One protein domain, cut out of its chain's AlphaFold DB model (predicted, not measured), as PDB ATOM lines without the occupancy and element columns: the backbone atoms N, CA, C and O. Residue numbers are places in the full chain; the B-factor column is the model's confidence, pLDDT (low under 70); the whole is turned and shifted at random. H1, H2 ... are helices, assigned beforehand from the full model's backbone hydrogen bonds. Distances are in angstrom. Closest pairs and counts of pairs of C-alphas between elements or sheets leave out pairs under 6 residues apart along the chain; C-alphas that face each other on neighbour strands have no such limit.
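What this domain is: This is residues 34 to 95 of the 333 residues of an uncharacterized protein of Lamprigera yunnana (UniProt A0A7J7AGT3). The longest helix, H4, reaches one end of an elongated helical domain, and its first half packs on the end of H1, the helix in the middle that touches the other three. H2 folds back along H1 as a helical hairpin, H3 packs on H1 away from H2, and the loop of residues 58 to 70 swings out to the other end of the long axis before it returns to H3. The printed part has 62 residues with four named helices, H1, H2, H3 and H4 in chain order, and no named strand; the class is all helix. It is only just compact, close to loose, with a radius of gyration of the C-alphas of 12.4 A, and spans 41 by 22 by 15 A.

Where its parts are: Start with H4, residues 80 to 95: find C-alpha 80 at (13.944, 31.210, -42.870), from where the helix runs 22.8 A to C-alpha 95 at (-4.276, 44.433, -39.212). Then go to C-alpha 34 at (22.948, 31.649, -57.173), where H1, residues 34 to 46, begins; it is 18.6 A long. H2 holds residues 49 to 57 and is 12.7 A long. H3 holds residues 71 to 78.

How they stand to each other: Look first at residues 83 to 87 of H4, which touch residues 42 to 46 of H1; the closest C-alphas are those of Ile 83 and Arg 46, 5.9 A apart. These two helices run the same way at a shallow tilt of 28 degrees. H1 is the hub, touching three helices. With residues 40 to 44 it touches H2, its partner in the hairpin, where the closest C-alphas, of Ala 43 and Ser 51, are 4.5 A apart; the two run opposite ways at a steep tilt of 43 degrees. With residues 38 to 42 H1 touches H3, the closest C-alphas being those of Ala 42 and Ile 78, 5.5 A apart, at a steep tilt of 46 degrees, the same way. The helix packing is mostly crossed, but only just, with 1 of these 3 pairs at a shallow tilt. H3 and H4 are close but not clearly touching, with the C-alphas of Thr 76 and Lys 82 closest at 7.3 A. H2 is apart from H3 and from H4. In H1, H2, H3 and H4 every O i to N i+4 pair is within hydrogen-bond range.

The domain as a whole: Measure the length from Thr 63 to Glu 95, the two C-alphas farthest apart, at 41.2 A. The printed part has no cut. The link from H2 to H3, 13 residues, is long; those from H1 to H2 and from H3 to H4 are tight. Residues 68 to 73, of which 71 to 73 belong to H3, stand free. The mean pLDDT of the printed part is 81.6, and it is under 70 at residues 60 to 65 and 94 to 95.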
ATOM      1  N   GLY A  34      23.938  32.351 -58.003       80.56
ATOM      2  CA  GLY A  34      22.948  31.649 -57.173       80.56
ATOM      3  C   GLY A  34      22.668  32.343 -55.835       80.56
ATOM      4  O   GLY A  34      21.534  32.386 -55.370       80.56
ATOM      5  N   THR A  35      23.678  32.975 -55.235       83.56
ATOM      6  CA  THR A  35      23.510  33.730 -53.987       83.56
ATOM      7  C   THR A  35      22.639  34.969 -54.190       83.56
ATOM      8  O   THR A  35      21.862  35.325 -53.310       83.56
ATOM      9  N   LEU A  36      22.722  35.603 -55.360       82.69
ATOM     10  CA  LEU A  36      21.897  36.761 -55.698       82.69
ATOM     11  C   LEU A  36      20.418  36.416 -55.830       82.69
ATOM     12  O   LEU A  36      19.574  37.192 -55.381       82.69
ATOM     13  N   ILE A  37      20.117  35.245 -56.392       83.94
ATOM     14  CA  ILE A  37      18.750  34.722 -56.482       83.94
ATOM     15  C   ILE A  37      18.162  34.572 -55.075       83.94
ATOM     16  O   ILE A  37      17.097  35.119 -54.802       83.94
ATOM     17  N   HIS A  38      18.904  33.961 -54.149       86.75
ATOM     18  CA  HIS A  38      18.451  33.804 -52.765       86.75
ATOM     19  C   HIS A  38      18.258  35.135 -52.029       86.75
ATOM     20  O   HIS A  38      17.304  35.283 -51.266       86.75
ATOM     21  N   ILE A  39      19.122  36.130 -52.263       87.75
ATOM     22  CA  ILE A  39      18.926  37.464 -51.678       87.75
ATOM     23  C   ILE A  39      17.662  38.111 -52.247       87.75
ATOM     24  O   ILE A  39      16.891  38.682 -51.482       87.75
ATOM     25  N   LYS A  40      17.425  37.995 -53.558       86.88
ATOM     26  CA  LYS A  40      16.228  38.530 -54.216       86.88
ATOM     27  C   LYS A  40      14.952  37.887 -53.669       86.88
ATOM     28  O   LYS A  40      13.997  38.594 -53.362       86.88
ATOM     29  N   GLU A  41      14.937  36.568 -53.508       89.00
ATOM     30  CA  GLU A  41      13.814  35.833 -52.915       89.00
ATOM     31  C   GLU A  41      13.557  36.266 -51.467       89.00
ATOM     32  O   GLU A  41      12.427  36.612 -51.115       89.00
ATOM     33  N   ALA A  42      14.607  36.330 -50.642       89.06
ATOM     34  CA  ALA A  42      14.500  36.786 -49.258       89.06
ATOM     35  C   ALA A  42      14.022  38.247 -49.167       89.06
ATOM     36  O   ALA A  42      13.159  38.565 -48.351       89.06
ATOM     37  N   ALA A  43      14.530  39.129 -50.029       88.75
ATOM     38  CA  ALA A  43      14.133  40.532 -50.105       88.75
ATOM     39  C   ALA A  43      12.654  40.698 -50.492       88.75
ATOM     40  O   ALA A  43      11.937  41.492 -49.876       88.75
ATOM     41  N   ASN A  44      12.175  39.920 -51.466       87.50
ATOM     42  CA  ASN A  44      10.772  39.929 -51.887       87.50
ATOM     43  C   ASN A  44       9.826  39.470 -50.770       87.50
ATOM     44  O   ASN A  44       8.736  40.021 -50.628       87.50
ATOM     45  N   ARG A  45      10.248  38.487 -49.964       88.50
ATOM     46  CA  ARG A  45       9.466  37.986 -48.824       88.50
ATOM     47  C   ARG A  45       9.452  38.955 -47.646       88.50
ATOM     48  O   ARG A  45       8.406  39.207 -47.062       88.50
ATOM     49  N   ARG A  46      10.608  39.533 -47.312       86.69
ATOM     50  CA  ARG A  46      10.763  40.402 -46.133       86.69
ATOM     51  C   ARG A  46      10.164  41.795 -46.301       86.69
ATOM     52  O   ARG A  46       9.863  42.408 -45.281       86.69
ATOM     53  N   LYS A  47      10.059  42.301 -47.542       86.00
ATOM     54  CA  LYS A  47       9.544  43.647 -47.885       86.00
ATOM     55  C   LYS A  47      10.078  44.754 -46.958       86.00
ATOM     56  O   LYS A  47       9.342  45.633 -46.523       86.00
ATOM     57  N   ASP A  48      11.358  44.675 -46.596       84.25
ATOM     58  CA  ASP A  48      11.999  45.598 -45.659       84.25
ATOM     59  C   ASP A  48      12.818  46.682 -46.381       84.25
ATOM     60  O   ASP A  48      12.992  46.670 -47.598       84.25
ATOM     61  N   SER A  49      13.369  47.633 -45.622       85.06
ATOM     62  CA  SER A  49      14.213  48.705 -46.179       85.06
ATOM     63  C   SER A  49      15.460  48.190 -46.914       85.06
ATOM     64  O   SER A  49      16.033  48.894 -47.747       85.06
ATOM     65  N   ILE A  50      15.894  46.958 -46.624       85.19
ATOM     66  CA  ILE A  50      16.999  46.296 -47.321       85.19
ATOM     67  C   ILE A  50      16.531  45.807 -48.695       85.19
ATOM     68  O   ILE A  50      17.280  45.949 -49.657       85.19
ATOM     69  N   SER A  51      15.290  45.328 -48.815       85.50
ATOM     70  CA  SER A  51      14.666  44.973 -50.096       85.50
ATOM     71  C   SER A  51      14.615  46.150 -51.076       85.50
ATOM     72  O   SER A  51      14.993  46.015 -52.244       85.50
ATOM     73  N   GLU A  52      14.262  47.346 -50.595       83.69
ATOM     74  CA  GLU A  52      14.275  48.560 -51.422       83.69
ATOM     75  C   GLU A  52      15.687  48.948 -51.875       83.69
ATOM     76  O   GLU A  52      15.900  49.314 -53.034       83.69
ATOM     77  N   LYS A  53      16.668  48.872 -50.968       83.00
ATOM     78  CA  LYS A  53      18.077  49.155 -51.286       83.00
ATOM     79  C   LYS A  53      18.632  48.144 -52.281       83.00
ATOM     80  O   LYS A  53      19.290  48.544 -53.236       83.00
ATOM     81  N   PHE A  54      18.333  46.863 -52.085       84.88
ATOM     82  CA  PHE A  54      18.725  45.796 -52.994       84.88
ATOM     83  C   PHE A  54      18.133  46.032 -54.383       84.88
ATOM     84  O   PHE A  54      18.877  46.054 -55.351       84.88
ATOM     85  N   SER A  55      16.836  46.331 -54.485       82.00
ATOM     86  CA  SER A  55      16.166  46.576 -55.773       82.00
ATOM     87  C   SER A  55      16.749  47.760 -56.553       82.00
ATOM     88  O   SER A  55      16.748  47.744 -57.779       82.00
ATOM     89  N   LYS A  56      17.270  48.781 -55.860       80.81
ATOM     90  CA  LYS A  56      17.933  49.939 -56.488       80.81
ATOM     91  C   LYS A  56      19.351  49.639 -56.976       80.81
ATOM     92  O   LYS A  56      19.804  50.284 -57.914       80.81
ATOM     93  N   LEU A  57      20.050  48.722 -56.309       78.38
ATOM     94  CA  LEU A  57      21.466  48.410 -56.548       78.38
ATOM     95  C   LEU A  57      21.667  47.107 -57.343       78.38
ATOM     96  O   LEU A  57      22.789  46.788 -57.736       78.38
ATOM     97  N   TYR A  58      20.597  46.337 -57.539       78.62
ATOM     98  CA  TYR A  58      20.595  45.071 -58.256       78.62
ATOM     99  C   TYR A  58      20.459  45.287 -59.763       78.62
ATOM    100  O   TYR A  58      19.448  45.797 -60.242       78.62
ATOM    101  N   ASP A  59      21.473  44.840 -60.500       71.25
ATOM    102  CA  ASP A  59      21.491  44.785 -61.960       71.25
ATOM    103  C   ASP A  59      21.303  43.322 -62.418       71.25
ATOM    104  O   ASP A  59      22.160  42.483 -62.111       71.25
ATOM    105  N   PRO A  60      20.204  42.981 -63.123       67.56
ATOM    106  CA  PRO A  60      19.947  41.620 -63.593       67.56
ATOM    107  C   PRO A  60      20.996  41.107 -64.588       67.56
ATOM    108  O   PRO A  60      21.227  39.899 -64.618       67.56
ATOM    109  N   ASP A  61      21.675  41.990 -65.325       66.44
ATOM    110  CA  ASP A  61      22.712  41.599 -66.290       66.44
ATOM    111  C   ASP A  61      24.076  41.344 -65.618       66.44
ATOM    112  O   ASP A  61      25.048  40.993 -66.285       66.44
ATOM    113  N   CYS A  62      24.168  41.502 -64.287       59.25
ATOM    114  CA  CYS A  62      25.377  41.305 -63.473       59.25
ATOM    115  C   CYS A  62      26.610  42.099 -63.954       59.25
ATOM    116  O   CYS A  62      27.732  41.818 -63.531       59.25
ATOM    117  N   THR A  63      26.433  43.102 -64.820       57.50
ATOM    118  CA  THR A  63      27.554  43.862 -65.391       57.50
ATOM    119  C   THR A  63      28.074  44.932 -64.436       57.50
ATOM    120  O   THR A  63      29.253  45.293 -64.496       57.50
ATOM    121  N   LYS A  64      27.219  45.437 -63.534       57.59
ATOM    122  CA  LYS A  64      27.565  46.447 -62.524       57.59
ATOM    123  C   LYS A  64      26.823  46.189 -61.219       57.59
ATOM    124  O   LYS A  64      25.832  46.840 -60.908       57.59
ATOM    125  N   GLN A  65      27.316  45.241 -60.436       65.12
ATOM    126  CA  GLN A  65      26.814  45.060 -59.083       65.12
ATOM    127  C   GLN A  65      27.434  46.105 -58.144       65.12
ATOM    128  O   GLN A  65      28.652  46.164 -57.996       65.12
ATOM    129  N   GLU A  66      26.600  46.939 -57.518       70.88
ATOM    130  CA  GLU A  66      27.047  48.102 -56.726       70.88
ATOM    131  C   GLU A  66      27.000  47.877 -55.203       70.88
ATOM    132  O   GLU A  66      27.037  48.828 -54.425       70.88
ATOM    133  N   PHE A  67      26.898  46.627 -54.743       76.88
ATOM    134  CA  PHE A  67      26.764  46.318 -53.318       76.88
ATOM    135  C   PHE A  67      27.578  45.094 -52.899       76.88
ATOM    136  O   PHE A  67      27.817  44.175 -53.679       76.88
ATOM    137  N   SER A  68      27.989  45.082 -51.633       85.19
ATOM    138  CA  SER A  68      28.783  44.016 -51.012       85.19
ATOM    139  C   SER A  68      28.196  43.645 -49.649       85.19
ATOM    140  O   SER A  68      27.335  44.353 -49.121       85.19
ATOM    141  N   TRP A  69      28.619  42.526 -49.059       89.19
ATOM    142  CA  TRP A  69      28.101  42.082 -47.759       89.19
ATOM    143  C   TRP A  69      29.057  41.179 -46.985       89.19
ATOM    144  O   TRP A  69      29.938  40.566 -47.574       89.19
ATOM    145  N   HIS A  70      28.842  41.038 -45.676       90.00
ATOM    146  CA  HIS A  70      29.469  39.975 -44.886       90.00
ATOM    147  C   HIS A  70      28.719  38.654 -45.058       90.00
ATOM    148  O   HIS A  70      27.484  38.646 -45.124       90.00
ATOM    149  N   GLN A  71      29.453  37.540 -45.046       87.19
ATOM    150  CA  GLN A  71      28.889  36.190 -45.124       87.19
ATOM    151  C   GLN A  71      27.843  35.944 -44.019       87.19
ATOM    152  O   GLN A  71      26.741  35.475 -44.301       87.19
ATOM    153  N   ASP A  72      28.144  36.359 -42.788       87.69
ATOM    154  CA  ASP A  72      27.262  36.154 -41.631       87.69
ATOM    155  C   ASP A  72      26.004  37.019 -41.697       87.69
ATOM    156  O   ASP A  72      24.900  36.577 -41.362       87.69
ATOM    157  N   CYS A  73      26.146  38.258 -42.177       89.38
ATOM    158  CA  CYS A  73      25.007  39.141 -42.388       89.38
ATOM    159  C   CYS A  73      24.060  38.575 -43.446       89.38
ATOM    160  O   CYS A  73      22.846  38.616 -43.257       89.38
ATOM    161  N   LEU A  74      24.614  38.015 -44.523       89.56
ATOM    162  CA  LEU A  74      23.832  37.332 -45.543       89.56
ATOM    163  C   LEU A  74      23.104  36.120 -44.959       89.56
ATOM    164  O   LEU A  74      21.887  36.044 -45.097       89.56
ATOM    165  N   ALA A  75      23.821  35.210 -44.290       87.75
ATOM    166  CA  ALA A  75      23.242  34.001 -43.696       87.75
ATOM    167  C   ALA A  75      22.090  34.344 -42.741       87.75
ATOM    168  O   ALA A  75      21.019  33.741 -42.773       87.75
ATOM    169  N   THR A  76      22.281  35.397 -41.950       90.06
ATOM    170  CA  THR A  76      21.260  35.938 -41.060       90.06
ATOM    171  C   THR A  76      20.061  36.510 -41.820       90.06
ATOM    172  O   THR A  76      18.919  36.357 -41.383       90.06
ATOM    173  N   TYR A  77      20.299  37.203 -42.934       89.12
ATOM    174  CA  TYR A  77      19.249  37.839 -43.725       89.12
ATOM    175  C   TYR A  77      18.370  36.820 -44.459       89.12
ATOM    176  O   TYR A  77      17.146  36.967 -44.451       89.12
ATOM    177  N   ILE A  78      18.977  35.777 -45.034       91.00
ATOM    178  CA  ILE A  78      18.279  34.713 -45.778       91.00
ATOM    179  C   ILE A  78      17.741  33.588 -44.881       91.00
ATOM    180  O   ILE A  78      17.086  32.676 -45.370       91.00
ATOM    181  N   SER A  79      18.013  33.626 -43.573       91.19
ATOM    182  CA  SER A  79      17.520  32.629 -42.622       91.19
ATOM    183  C   SER A  79      15.989  32.597 -42.593       91.19
ATOM    184  O   SER A  79      15.361  33.573 -42.177       91.19
ATOM    185  N   GLU A  80      15.400  31.436 -42.890       85.12
ATOM    186  CA  GLU A  80      13.944  31.210 -42.870       85.12
ATOM    187  C   GLU A  80      13.284  31.660 -41.566       85.12
ATOM    188  O   GLU A  80      12.262  32.337 -41.587       85.12
ATOM    189  N   GLU A  81      13.904  31.370 -40.421       85.75
ATOM    190  CA  GLU A  81      13.382  31.786 -39.115       85.75
ATOM    191  C   GLU A  81      13.230  33.313 -38.995       85.75
ATOM    192  O   GLU A  81      12.221  33.814 -38.498       85.75
ATOM    193  N   LYS A  82      14.204  34.087 -39.494       84.94
ATOM    194  CA  LYS A  82      14.132  35.554 -39.459       84.94
ATOM    195  C   LYS A  82      13.165  36.106 -40.501       84.94
ATOM    196  O   LYS A  82      12.527  37.122 -40.229       84.94
ATOM    197  N   ILE A  83      13.044  35.448 -41.655       87.31
ATOM    198  CA  ILE A  83      12.056  35.804 -42.679       87.31
ATOM    199  C   ILE A  83      10.642  35.613 -42.116       87.31
ATOM    200  O   ILE A  83       9.882  36.577 -42.093       87.31
ATOM    201  N   ARG A  84      10.333  34.442 -41.542       84.38
ATOM    202  CA  ARG A  84       9.020  34.142 -40.941       84.38
ATOM    203  C   ARG A  84       8.637  35.113 -39.834       84.38
ATOM    204  O   ARG A  84       7.514  35.608 -39.809       84.38
ATOM    205  N   ARG A  85       9.570  35.441 -38.932       84.00
ATOM    206  CA  ARG A  85       9.320  36.448 -37.884       84.00
ATOM    207  C   ARG A  85       8.951  37.809 -38.470       84.00
ATOM    208  O   ARG A  85       8.089  38.483 -37.913       84.00
ATOM    209  N   ARG A  86       9.583  38.221 -39.577       83.88
ATOM    210  CA  ARG A  86       9.250  39.490 -40.238       83.88
ATOM    211  C   ARG A  86       7.927  39.414 -40.996       83.88
ATOM    212  O   ARG A  86       7.164  40.364 -40.900       83.88
ATOM    213  N   GLU A  87       7.633  38.306 -41.673       84.12
ATOM    214  CA  GLU A  87       6.335  38.070 -42.326       84.12
ATOM    215  C   GLU A  87       5.189  38.193 -41.308       84.12
ATOM    216  O   GLU A  87       4.253  38.951 -41.531       84.12
ATOM    217  N   ILE A  88       5.312  37.559 -40.135       83.88
ATOM    218  CA  ILE A  88       4.327  37.677 -39.043       83.88
ATOM    219  C   ILE A  88       4.188  39.128 -38.555       83.88
ATOM    220  O   ILE A  88       3.079  39.573 -38.270       83.88
ATOM    221  N   ALA A  89       5.295  39.870 -38.440       82.44
ATOM    222  CA  ALA A  89       5.249  41.274 -38.032       82.44
ATOM    223  C   ALA A  89       4.511  42.150 -39.060       82.44
ATOM    224  O   ALA A  89       3.723  42.997 -38.659       82.44
ATOM    225  N   LEU A  90       4.711  41.905 -40.360       82.00
ATOM    226  CA  LEU A  90       3.994  42.610 -41.428       82.00
ATOM    227  C   LEU A  90       2.487  42.329 -41.393       82.00
ATOM    228  O   LEU A  90       1.704  43.260 -41.517       82.00
ATOM    229  N   TYR A  91       2.080  41.076 -41.151       77.44
ATOM    230  CA  TYR A  91       0.658  40.740 -40.999       77.44
ATOM    231  C   TYR A  91      -0.002  41.492 -39.837       77.44
ATOM    232  O   TYR A  91      -1.127  41.961 -39.974       77.44
ATOM    233  N   LYS A  92       0.706  41.658 -38.712       76.88
ATOM    234  CA  LYS A  92       0.204  42.440 -37.571       76.88
ATOM    235  C   LYS A  92       0.149  43.942 -37.862       76.88
ATOM    236  O   LYS A  92      -0.799  44.598 -37.451       76.88
ATOM    237  N   GLU A  93       1.138  44.477 -38.580       70.62
ATOM    238  CA  GLU A  93       1.164  45.888 -39.004       70.62
ATOM    239  C   GLU A  93       0.016  46.214 -39.993       70.62
ATOM    240  O   GLU A  93      -0.523  47.319 -39.953       70.62
ATOM    241  N   GLU A  94      -0.401  45.269 -40.848       65.88
ATOM    242  CA  GLU A  94      -1.544  45.436 -41.769       65.88
ATOM    243  C   GLU A  94      -2.914  45.355 -41.066       65.88
ATOM    244  O   GLU A  94      -3.860  46.022 -41.488       65.88
ATOM    245  N   GLU A  95      -3.032  44.581 -39.984       61.66
ATOM    246  CA  GLU A  95      -4.276  44.433 -39.212       61.66
ATOM    247  C   GLU A  95      -4.562  45.651 -38.309       61.66
ATOM    248  O   GLU A  95      -5.716  45.966 -38.022       61.66
TER     249      GLU A  95